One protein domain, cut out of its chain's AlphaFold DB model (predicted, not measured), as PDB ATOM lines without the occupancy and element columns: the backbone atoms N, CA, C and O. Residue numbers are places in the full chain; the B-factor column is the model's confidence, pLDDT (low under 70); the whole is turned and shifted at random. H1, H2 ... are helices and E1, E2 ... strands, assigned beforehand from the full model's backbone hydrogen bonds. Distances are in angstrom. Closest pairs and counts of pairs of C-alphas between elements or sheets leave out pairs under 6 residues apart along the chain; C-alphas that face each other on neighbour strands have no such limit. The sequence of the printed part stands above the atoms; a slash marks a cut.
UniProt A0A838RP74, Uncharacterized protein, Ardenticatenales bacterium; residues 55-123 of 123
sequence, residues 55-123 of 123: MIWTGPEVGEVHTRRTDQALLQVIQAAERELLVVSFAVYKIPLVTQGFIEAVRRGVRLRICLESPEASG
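What this domain is: This is residues 55 to 123 of the 123 residues of an uncharacterized protein of Ardenticatenales bacterium (UniProt A0A838RP74). Two helices, H1 and H2, lie side by side and run the same way next to a small ribbon of two parallel strands, E1 and E2; H2 is the helix between the two strands along the chain. From this small body two unnamed stretches reach outward: a wide loop, residues 55 to 69, before H1, and a tail, residues 117 to 123, after E2. The printed part has 69 residues with two named helices and two named strands, in the order H1, E1, H2, E2; the sheet's order is E1, E2, and the class is mixed, helices and strands. The whole is loose, with a radius of gyration of the C-alphas of 14.5 A, and its outline is flat, spanning 41 by 40 by 20 A.

How they stand to each other: Start at Met 55 and go along residues 55 to 69, which hold no named element, until you reach H1, residues 70 to 80. A tight link of 3 residues leads to E1, residues 84 to 89, where the closest C-alphas of the two, those of Ile 78 and Leu 85, are 7.3 A apart. A short link of 6 residues then brings you to H2, residues 96 to 107. H1 and H2 touch, with the C-alphas of Ile 78 and Gly 101 closest at 6.1 A; they run the same way at a shallow tilt of 10 degrees. E1 and H2 are near each other, with 5 pairs of C-alphas within 10 A. After another tight link of 3 residues comes E2, residues 111 to 116; its closest C-alphas to H2 are those of Leu 112 and Val 106, 6.6 A apart. E1 and E2 are parallel neighbours at 10 degrees: look for N 87 and O 113 at 2.8 A and N 113 and O 85 at 2.9 A, both within hydrogen-bond range. E1, H2 and E2 form a strand-helix-strand unit, two parallel neighbour strands with a helix between them in the chain, and its crossover is right-handed. H1 and E2 are apart. In H1 and H2 every O i to N i+4 pair is within hydrogen-bond range.

Where its parts are: Find C-alpha 70 at (-52.962, 12.280, -38.346); from there H1 runs 15.6 A to C-alpha 80. E1 covers 16.4 A from C-alpha 84 to C-alpha 89. H2 begins at C-alpha 96, at (-45.177, 0.298, -37.450), and measures 16.7 A to C-alpha 107. E2, 16.4 A long, ends at C-alpha 116, at (-35.815, 13.478, -31.371).

The domain as a whole: The two C-alphas farthest apart are those of Glu 64 and Gly 123, at 43.2 A. The printed part has no cut, and no link is long. The mean pLDDT of the printed part is 77.9; look for values under 70 at residues 55 to 71, 91 to 94 and 119 to 123.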
ATOM      1  N   MET A  55     -56.333  20.695 -43.096       64.75
ATOM      2  CA  MET A  55     -56.782  20.598 -41.702       64.75
ATOM      3  C   MET A  55     -56.778  19.134 -41.239       64.75
ATOM      4  O   MET A  55     -57.387  18.269 -41.870       64.75
ATOM      5  N   ILE A  56     -56.124  18.867 -40.108       67.94
ATOM      6  CA  ILE A  56     -56.097  17.558 -39.445       67.94
ATOM      7  C   ILE A  56     -56.760  17.714 -38.073       67.94
ATOM      8  O   ILE A  56     -56.482  18.675 -37.358       67.94
ATOM      9  N   TRP A  57     -57.628  16.772 -37.703       66.19
ATOM     10  CA  TRP A  57     -58.311  16.755 -36.408       66.19
ATOM     11  C   TRP A  57     -57.754  15.630 -35.532       66.19
ATOM     12  O   TRP A  57     -57.740  14.474 -35.949       66.19
ATOM     13  N   THR A  58     -57.306  15.957 -34.316       61.47
ATOM     14  CA  THR A  58     -56.734  14.993 -33.352       61.47
ATOM     15  C   THR A  58     -57.597  14.818 -32.099       61.47
ATOM     16  O   THR A  58     -57.083  14.444 -31.045       61.47
ATOM     17  N   GLY A  59     -58.887  15.159 -32.176       63.91
ATOM     18  CA  GLY A  59     -59.822  15.035 -31.056       63.91
ATOM     19  C   GLY A  59     -60.281  13.591 -30.802       63.91
ATOM     20  O   GLY A  59     -59.981  12.703 -31.601       63.91
ATOM     21  N   PRO A  60     -61.015  13.344 -29.699       59.41
ATOM     22  CA  PRO A  60     -61.629  12.043 -29.432       59.41
ATOM     23  C   PRO A  60     -62.506  11.606 -30.611       59.41
ATOM     24  O   PRO A  60     -63.058  12.457 -31.310       59.41
ATOM     25  N   GLU A  61     -62.632  10.293 -30.834       58.75
ATOM     26  CA  GLU A  61     -63.539   9.741 -31.847       58.75
ATOM     27  C   GLU A  61     -64.981  10.133 -31.499       58.75
ATOM     28  O   GLU A  61     -65.658   9.499 -30.694       58.75
ATOM     29  N   VAL A  62     -65.439  11.228 -32.096       59.38
ATOM     30  CA  VAL A  62     -66.846  11.610 -32.139       59.38
ATOM     31  C   VAL A  62     -67.381  11.028 -33.440       59.38
ATOM     32  O   VAL A  62     -66.877  11.352 -34.516       59.38
ATOM     33  N   GLY A  63     -68.330  10.096 -33.340       58.75
ATOM     34  CA  GLY A  63     -68.921   9.429 -34.500       58.75
ATOM     35  C   GLY A  63     -69.445  10.407 -35.562       58.75
ATOM     36  O   GLY A  63     -69.762  11.555 -35.265       58.75
ATOM     37  N   GLU A  64     -69.533   9.904 -36.798       55.97
ATOM     38  CA  GLU A  64     -70.052  10.561 -38.016       55.97
ATOM     39  C   GLU A  64     -69.224  11.675 -38.679       55.97
ATOM     40  O   GLU A  64     -69.670  12.230 -39.681       55.97
ATOM     41  N   VAL A  65     -67.989  11.962 -38.254       54.22
ATOM     42  CA  VAL A  65     -67.124  12.881 -39.021       54.22
ATOM     43  C   VAL A  65     -65.958  12.122 -39.650       54.22
ATOM     44  O   VAL A  65     -65.080  11.620 -38.949       54.22
ATOM     45  N   HIS A  66     -65.925  12.071 -40.988       51.09
ATOM     46  CA  HIS A  66     -64.782  11.608 -41.786       51.09
ATOM     47  C   HIS A  66     -63.599  12.578 -41.632       51.09
ATOM     48  O   HIS A  66     -63.243  13.322 -42.543       51.09
ATOM     49  N   THR A  67     -63.013  12.624 -40.442       53.00
ATOM     50  CA  THR A  67     -61.826  13.426 -40.172       53.00
ATOM     51  C   THR A  67     -60.595  12.668 -40.654       53.00
ATOM     52  O   THR A  67     -60.428  11.475 -40.392       53.00
ATOM     53  N   ARG A  68     -59.722  13.347 -41.405       54.44
ATOM     54  CA  ARG A  68     -58.425  12.790 -41.796       54.44
ATOM     55  C   ARG A  68     -57.620  12.545 -40.526       54.44
ATOM     56  O   ARG A  68     -57.284  13.490 -39.814       54.44
ATOM     57  N   ARG A  69     -57.319  11.277 -40.253       66.12
ATOM     58  CA  ARG A  69     -56.465  10.885 -39.132       66.12
ATOM     59  C   ARG A  69     -55.031  11.372 -39.376       66.12
ATOM     60  O   ARG A  69     -54.542  11.377 -40.509       66.12
ATOM     61  N   THR A  70     -54.345  11.767 -38.304       67.50
ATOM     62  CA  THR A  70     -52.962  12.280 -38.346       67.50
ATOM     63  C   THR A  70     -51.981  11.291 -38.974       67.50
ATOM     64  O   THR A  70     -51.044  11.697 -39.656       67.50
ATOM     65  N   ASP A  71     -52.216   9.989 -38.788       69.81
ATOM     66  CA  ASP A  71     -51.409   8.913 -39.366       69.81
ATOM     67  C   ASP A  71     -51.431   8.924 -40.906       69.81
ATOM     68  O   ASP A  71     -50.377   8.833 -41.536       69.81
ATOM     69  N   GLN A  72     -52.595   9.113 -41.528       73.81
ATOM     70  CA  GLN A  72     -52.731   9.172 -42.984       73.81
ATOM     71  C   GLN A  72     -52.084  10.420 -43.584       73.81
ATOM     72  O   GLN A  72     -51.453  10.335 -44.637       73.81
ATOM     73  N   ALA A  73     -52.210  11.574 -42.927       77.94
ATOM     74  CA  ALA A  73     -51.546  12.789 -43.385       77.94
ATOM     75  C   ALA A  73     -50.018  12.649 -43.343       77.94
ATOM     76  O   ALA A  73     -49.336  12.976 -44.314       77.94
ATOM     77  N   LEU A  74     -49.494  12.079 -42.255       81.50
ATOM     78  CA  LEU A  74     -48.070  11.807 -42.111       81.50
ATOM     79  C   LEU A  74     -47.568  10.846 -43.202       81.50
ATOM     80  O   LEU A  74     -46.549  11.112 -43.835       81.50
ATOM     81  N   LEU A  75     -48.296   9.753 -43.459       86.88
ATOM     82  CA  LEU A  75     -47.939   8.787 -44.502       86.88
ATOM     83  C   LEU A  75     -47.915   9.417 -45.897       86.88
ATOM     84  O   LEU A  75     -47.000   9.131 -46.663       86.88
ATOM     85  N   GLN A  76     -48.861  10.301 -46.216       84.62
ATOM     86  CA  GLN A  76     -48.869  10.997 -47.504       84.62
ATOM     87  C   GLN A  76     -47.645  11.900 -47.679       84.62
ATOM     88  O   GLN A  76     -47.020  11.862 -48.736       84.62
ATOM     89  N   VAL A  77     -47.240  12.642 -46.642       89.06
ATOM     90  CA  VAL A  77     -46.007  13.450 -46.683       89.06
ATOM     91  C   VAL A  77     -44.777  12.563 -46.897       89.06
ATOM     92  O   VAL A  77     -43.921  12.872 -47.722       89.06
ATOM     93  N   ILE A  78     -44.704  11.425 -46.202       91.56
ATOM     94  CA  ILE A  78     -43.598  10.465 -46.338       91.56
ATOM     95  C   ILE A  78     -43.547   9.848 -47.743       91.56
ATOM     96  O   ILE A  78     -42.466   9.643 -48.300       91.56
ATOM     97  N   GLN A  79     -44.705   9.536 -48.324       90.75
ATOM     98  CA  GLN A  79     -44.810   8.965 -49.666       90.75
ATOM     99  C   GLN A  79     -44.480   9.991 -50.755       90.75
ATOM    100  O   GLN A  79     -43.786   9.644 -51.706       90.75
ATOM    101  N   ALA A  80     -44.908  11.244 -50.587       89.75
ATOM    102  CA  ALA A  80     -44.655  12.331 -51.530       89.75
ATOM    103  C   ALA A  80     -43.212  12.867 -51.485       89.75
ATOM    104  O   ALA A  80     -42.793  13.579 -52.393       89.75
ATOM    105  N   ALA A  81     -42.434  12.554 -50.444       92.81
ATOM    106  CA  ALA A  81     -41.051  13.003 -50.348       92.81
ATOM    107  C   ALA A  81     -40.170  12.375 -51.444       92.81
ATOM    108  O   ALA A  81     -40.079  11.149 -51.559       92.81
ATOM    109  N   GLU A  82     -39.479  13.234 -52.203       91.62
ATOM    110  CA  GLU A  82     -38.596  12.836 -53.311       91.62
ATOM    111  C   GLU A  82     -37.102  13.010 -53.009       91.62
ATOM    112  O   GLU A  82     -36.274  12.280 -53.548       91.62
ATOM    113  N   ARG A  83     -36.725  13.984 -52.166       94.25
ATOM    114  CA  ARG A  83     -35.310  14.361 -51.955       94.25
ATOM    115  C   ARG A  83     -34.862  14.285 -50.507       94.25
ATOM    116  O   ARG A  83     -33.807  13.724 -50.216       94.25
ATOM    117  N   GLU A  84     -35.634  14.870 -49.603       95.56
ATOM    118  CA  GLU A  84     -35.290  14.959 -48.188       95.56
ATOM    119  C   GLU A  84     -36.551  14.945 -47.329       95.56
ATOM    120  O   GLU A  84     -37.584  15.482 -47.728       95.56
ATOM    121  N   LEU A  85     -36.449  14.333 -46.153       94.12
ATOM    122  CA  LEU A  85     -37.480  14.330 -45.130       94.12
ATOM    123  C   LEU A  85     -36.834  14.651 -43.778       94.12
ATOM    124  O   LEU A  85     -35.965  13.915 -43.308       94.12
ATOM    125  N   LEU A  86     -37.260  15.754 -43.161       93.00
ATOM    126  CA  LEU A  86     -36.876  16.137 -41.805       93.00
ATOM    127  C   LEU A  86     -38.039  15.841 -40.858       93.00
ATOM    128  O   LEU A  86     -39.121  16.402 -41.004       93.00
ATOM    129  N   VAL A  87     -37.797  14.985 -39.874       89.88
ATOM    130  CA  VAL A  87     -38.752  14.664 -38.814       89.88
ATOM    131  C   VAL A  87     -38.256  15.290 -37.524       89.88
ATOM    132  O   VAL A  87     -37.145  14.998 -37.089       89.88
ATOM    133  N   VAL A  88     -39.082  16.122 -36.900       89.56
ATOM    134  CA  VAL A  88     -38.830  16.665 -35.564       89.56
ATOM    135  C   VAL A  88     -39.971  16.206 -34.668       89.56
ATOM    136  O   VAL A  88     -41.131  16.448 -34.997       89.56
ATOM    137  N   SER A  89     -39.663  15.503 -33.580       83.81
ATOM    138  CA  SER A  89     -40.684  15.009 -32.651       83.81
ATOM    139  C   SER A  89     -40.209  15.043 -31.201       83.81
ATOM    140  O   SER A  89     -39.069  14.681 -30.908       83.81
ATOM    141  N   PHE A  90     -41.123  15.424 -30.308       78.31
ATOM    142  CA  PHE A  90     -40.948  15.428 -28.850       78.31
ATOM    143  C   PHE A  90     -41.367  14.094 -28.202       78.31
ATOM    144  O   PHE A  90     -40.949  13.762 -27.103       78.31
ATOM    145  N   ALA A  91     -42.171  13.283 -28.896       67.12
ATOM    146  CA  ALA A  91     -42.587  11.969 -28.421       67.12
ATOM    147  C   ALA A  91     -42.608  10.984 -29.592       67.12
ATOM    148  O   ALA A  91     -43.473  11.043 -30.469       67.12
ATOM    149  N   VAL A  92     -41.635  10.072 -29.633       62.06
ATOM    150  CA  VAL A  92     -41.609   9.011 -30.647       62.06
ATOM    151  C   VAL A  92     -42.145   7.728 -30.062       62.06
ATOM    152  O   VAL A  92     -41.438   6.964 -29.409       62.06
ATOM    153  N   TYR A  93     -43.402   7.457 -30.380       63.09
ATOM    154  CA  TYR A  93     -43.968   6.131 -30.224       63.09
ATOM    155  C   TYR A  93     -43.712   5.323 -31.496       63.09
ATOM    156  O   TYR A  93     -43.788   5.838 -32.614       63.09
ATOM    157  N   LYS A  94     -43.391   4.036 -31.341       62.09
ATOM    158  CA  LYS A  94     -43.215   3.133 -32.483       62.09
ATOM    159  C   LYS A  94     -44.570   2.901 -33.149       62.09
ATOM    160  O   LYS A  94     -45.361   2.102 -32.663       62.09
ATOM    161  N   ILE A  95     -44.809   3.565 -34.277       74.00
ATOM    162  CA  ILE A  95     -45.961   3.306 -35.144       74.00
ATOM    163  C   ILE A  95     -45.457   2.489 -36.342       74.00
ATOM    164  O   ILE A  95     -44.778   3.051 -37.204       74.00
ATOM    165  N   PRO A  96     -45.755   1.175 -36.428       79.81
ATOM    166  CA  PRO A  96     -45.177   0.298 -37.450       79.81
ATOM    167  C   PRO A  96     -45.362   0.803 -38.885       79.81
ATOM    168  O   PRO A  96     -44.422   0.753 -39.673       79.81
ATOM    169  N   LEU A  97     -46.542   1.345 -39.205       79.69
ATOM    170  CA  LEU A  97     -46.858   1.882 -40.533       79.69
ATOM    171  C   LEU A  97     -45.961   3.066 -40.923       79.69
ATOM    172  O   LEU A  97     -45.469   3.124 -42.046       79.69
ATOM    173  N   VAL A  98     -45.698   3.981 -39.988       84.88
ATOM    174  CA  VAL A  98     -44.839   5.153 -40.221       84.88
ATOM    175  C   VAL A  98     -43.394   4.719 -40.453       84.88
ATOM    176  O   VAL A  98     -42.741   5.191 -41.383       84.88
ATOM    177  N   THR A  99     -42.915   3.758 -39.661       88.31
ATOM    178  CA  THR A  99     -41.579   3.178 -39.828       88.31
ATOM    179  C   THR A  99     -41.407   2.538 -41.206       88.31
ATOM    180  O   THR A  99     -40.375   2.742 -41.841       88.31
ATOM    181  N   GLN A 100     -42.411   1.802 -41.696       90.88
ATOM    182  CA  GLN A 100     -42.368   1.234 -43.047       90.88
ATOM    183  C   GLN A 100     -42.307   2.326 -44.118       90.88
ATOM    184  O   GLN A 100     -41.460   2.255 -45.005       90.88
ATOM    185  N   GLY A 101     -43.113   3.385 -43.984       91.56
ATOM    186  CA  GLY A 101     -43.064   4.526 -44.899       91.56
ATOM    187  C   GLY A 101     -41.676   5.174 -44.966       91.56
ATOM    188  O   GLY A 101     -41.179   5.467 -46.053       91.56
ATOM    189  N   PHE A 102     -41.007   5.354 -43.821       92.75
ATOM    190  CA  PHE A 102     -39.636   5.873 -43.792       92.75
ATOM    191  C   PHE A 102     -38.644   4.949 -44.504       92.75
ATOM    192  O   PHE A 102     -37.807   5.429 -45.267       92.75
ATOM    193  N   ILE A 103     -38.746   3.633 -44.293       94.69
ATOM    194  CA  ILE A 103     -37.894   2.647 -44.974       94.69
ATOM    195  C   ILE A 103     -38.084   2.736 -46.491       94.69
ATOM    196  O   ILE A 103     -37.105   2.750 -47.237       94.69
ATOM    197  N   GLU A 104     -39.328   2.820 -46.959       95.69
ATOM    198  CA  GLU A 104     -39.634   2.970 -48.381       95.69
ATOM    199  C   GLU A 104     -39.085   4.279 -48.951       95.69
ATOM    200  O   GLU A 104     -38.503   4.265 -50.033       95.69
ATOM    201  N   ALA A 105     -39.200   5.394 -48.225       95.69
ATOM    202  CA  ALA A 105     -38.629   6.673 -48.645       95.69
ATOM    203  C   ALA A 105     -37.104   6.591 -48.801       95.69
ATOM    204  O   ALA A 105     -36.565   6.979 -49.838       95.69
ATOM    205  N   VAL A 106     -36.410   6.000 -47.826       96.25
ATOM    206  CA  VAL A 106     -34.957   5.791 -47.905       96.25
ATOM    207  C   VAL A 106     -34.590   4.887 -49.086       96.25
ATOM    208  O   VAL A 106     -33.637   5.186 -49.803       96.25
ATOM    209  N   ARG A 107     -35.366   3.828 -49.364       97.06
ATOM    210  CA  ARG A 107     -35.158   2.970 -50.548       97.06
ATOM    211  C   ARG A 107     -35.311   3.721 -51.870       97.06
ATOM    212  O   ARG A 107     -34.619   3.383 -52.823       97.06
ATOM    213  N   ARG A 108     -36.174   4.742 -51.931       96.31
ATOM    214  CA  ARG A 108     -36.303   5.637 -53.097       96.31
ATOM    215  C   ARG A 108     -35.147   6.642 -53.224       96.31
ATOM    216  O   ARG A 108     -35.108   7.382 -54.199       96.31
ATOM    217  N   GLY A 109     -34.209   6.677 -52.273       96.69
ATOM    218  CA  GLY A 109     -33.076   7.610 -52.262       96.69
ATOM    219  C   GLY A 109     -33.342   8.922 -51.515       96.69
ATOM    220  O   GLY A 109     -32.523   9.838 -51.581       96.69
ATOM    221  N   VAL A 110     -34.458   9.026 -50.787       97.81
ATOM    222  CA  VAL A 110     -34.781  10.201 -49.966       97.81
ATOM    223  C   VAL A 110     -33.842  10.253 -48.760       97.81
ATOM    224  O   VAL A 110     -33.724   9.284 -48.007       97.81
ATOM    225  N   ARG A 111     -33.201  11.403 -48.522       97.50
ATOM    226  CA  ARG A 111     -32.408  11.620 -47.303       97.50
ATOM    227  C   ARG A 111     -33.327  11.816 -46.103       97.50
ATOM    228  O   ARG A 111     -34.070  12.790 -46.053       97.50
ATOM    229  N   LEU A 112     -33.245  10.928 -45.120       94.94
ATOM    230  CA  LEU A 112     -34.034  11.009 -43.892       94.94
ATOM    231  C   LEU A 112     -33.194  11.579 -42.742       94.94
ATOM    232  O   LEU A 112     -32.143  11.034 -42.411       94.94
ATOM    233  N   ARG A 113     -33.675  12.654 -42.110       94.38
ATOM    234  CA  ARG A 113     -33.107  13.238 -40.888       94.38
ATOM    235  C   ARG A 113     -34.162  13.224 -39.794       94.38
ATOM    236  O   ARG A 113     -35.278  13.681 -40.016       94.38
ATOM    237  N   ILE A 114     -33.805  12.718 -38.619       89.88
ATOM    238  CA  ILE A 114     -34.721  12.618 -37.484       89.88
ATOM    239  C   ILE A 114     -34.089  13.326 -36.282       89.88
ATOM    240  O   ILE A 114     -33.011  12.942 -35.835       89.88
ATOM    241  N   CYS A 115     -34.770  14.347 -35.773       89.44
ATOM    242  CA  CYS A 115     -34.430  15.071 -34.554       89.44
ATOM    243  C   CYS A 115     -35.439  14.692 -33.473       89.44
ATOM    244  O   CYS A 115     -36.616  15.050 -33.568       89.44
ATOM    245  N   LEU A 116     -34.981  13.944 -32.473       85.25
ATOM    246  CA  LEU A 116     -35.815  13.478 -31.371       85.25
ATOM    247  C   LEU A 116     -35.379  14.147 -30.082       85.25
ATOM    248  O   LEU A 116     -34.181  14.252 -29.822       85.25
ATOM    249  N   GLU A 117     -36.349  14.544 -29.270       80.38
ATOM    250  CA  GLU A 117     -36.075  14.810 -27.865       80.38
ATOM    251  C   GLU A 117     -35.739  13.482 -27.171       80.38
ATOM    252  O   GLU A 117     -36.443  12.479 -27.339       80.38
ATOM    253  N   SER A 118     -34.626  13.441 -26.434       71.38
ATOM    254  CA  SER A 118     -34.361  12.311 -25.549       71.38
ATOM    255  C   SER A 118     -35.304  12.424 -24.358       71.38
ATOM    256  O   SER A 118     -35.295  13.477 -23.720       71.38
ATOM    257  N   PRO A 119     -36.071  11.382 -24.004       63.59
ATOM    258  CA  PRO A 119     -36.741  11.373 -22.719       63.59
ATOM    259  C   PRO A 119     -35.645  11.362 -21.649       63.59
ATOM    260  O   PRO A 119     -35.028  10.328 -21.394       63.59
ATOM    261  N   GLU A 120     -35.338  12.517 -21.066       60.94
ATOM    262  CA  GLU A 120     -34.627  12.543 -19.796       60.94
ATOM    263  C   GLU A 120     -35.481  11.752 -18.802       60.94
ATOM    264  O   GLU A 120     -36.705  11.908 -18.745       60.94
ATOM    265  N   ALA A 121     -34.847  10.840 -18.063       52.94
ATOM    266  CA  ALA A 121     -35.504  10.203 -16.936       52.94
ATOM    267  C   ALA A 121     -35.949  11.326 -16.000       52.94
ATOM    268  O   ALA A 121     -35.110  12.075 -15.502       52.94
ATOM    269  N   SER A 122     -37.261  11.467 -15.814       48.34
ATOM    270  CA  SER A 122     -37.812  12.337 -14.785       48.34
ATOM    271  C   SER A 122     -37.085  12.036 -13.474       48.34
ATOM    272  O   SER A 122     -37.075  10.885 -13.032       48.34
ATOM    273  N   GLY A 123     -36.421  13.049 -12.916       37.06
ATOM    274  CA  GLY A 123     -36.027  13.037 -11.510       37.06
ATOM    275  C   GLY A 123     -37.254  13.026 -10.611       37.06
ATOM    276  O   GLY A 123     -38.297  13.572 -11.041       37.06
TER     277      GLY A 123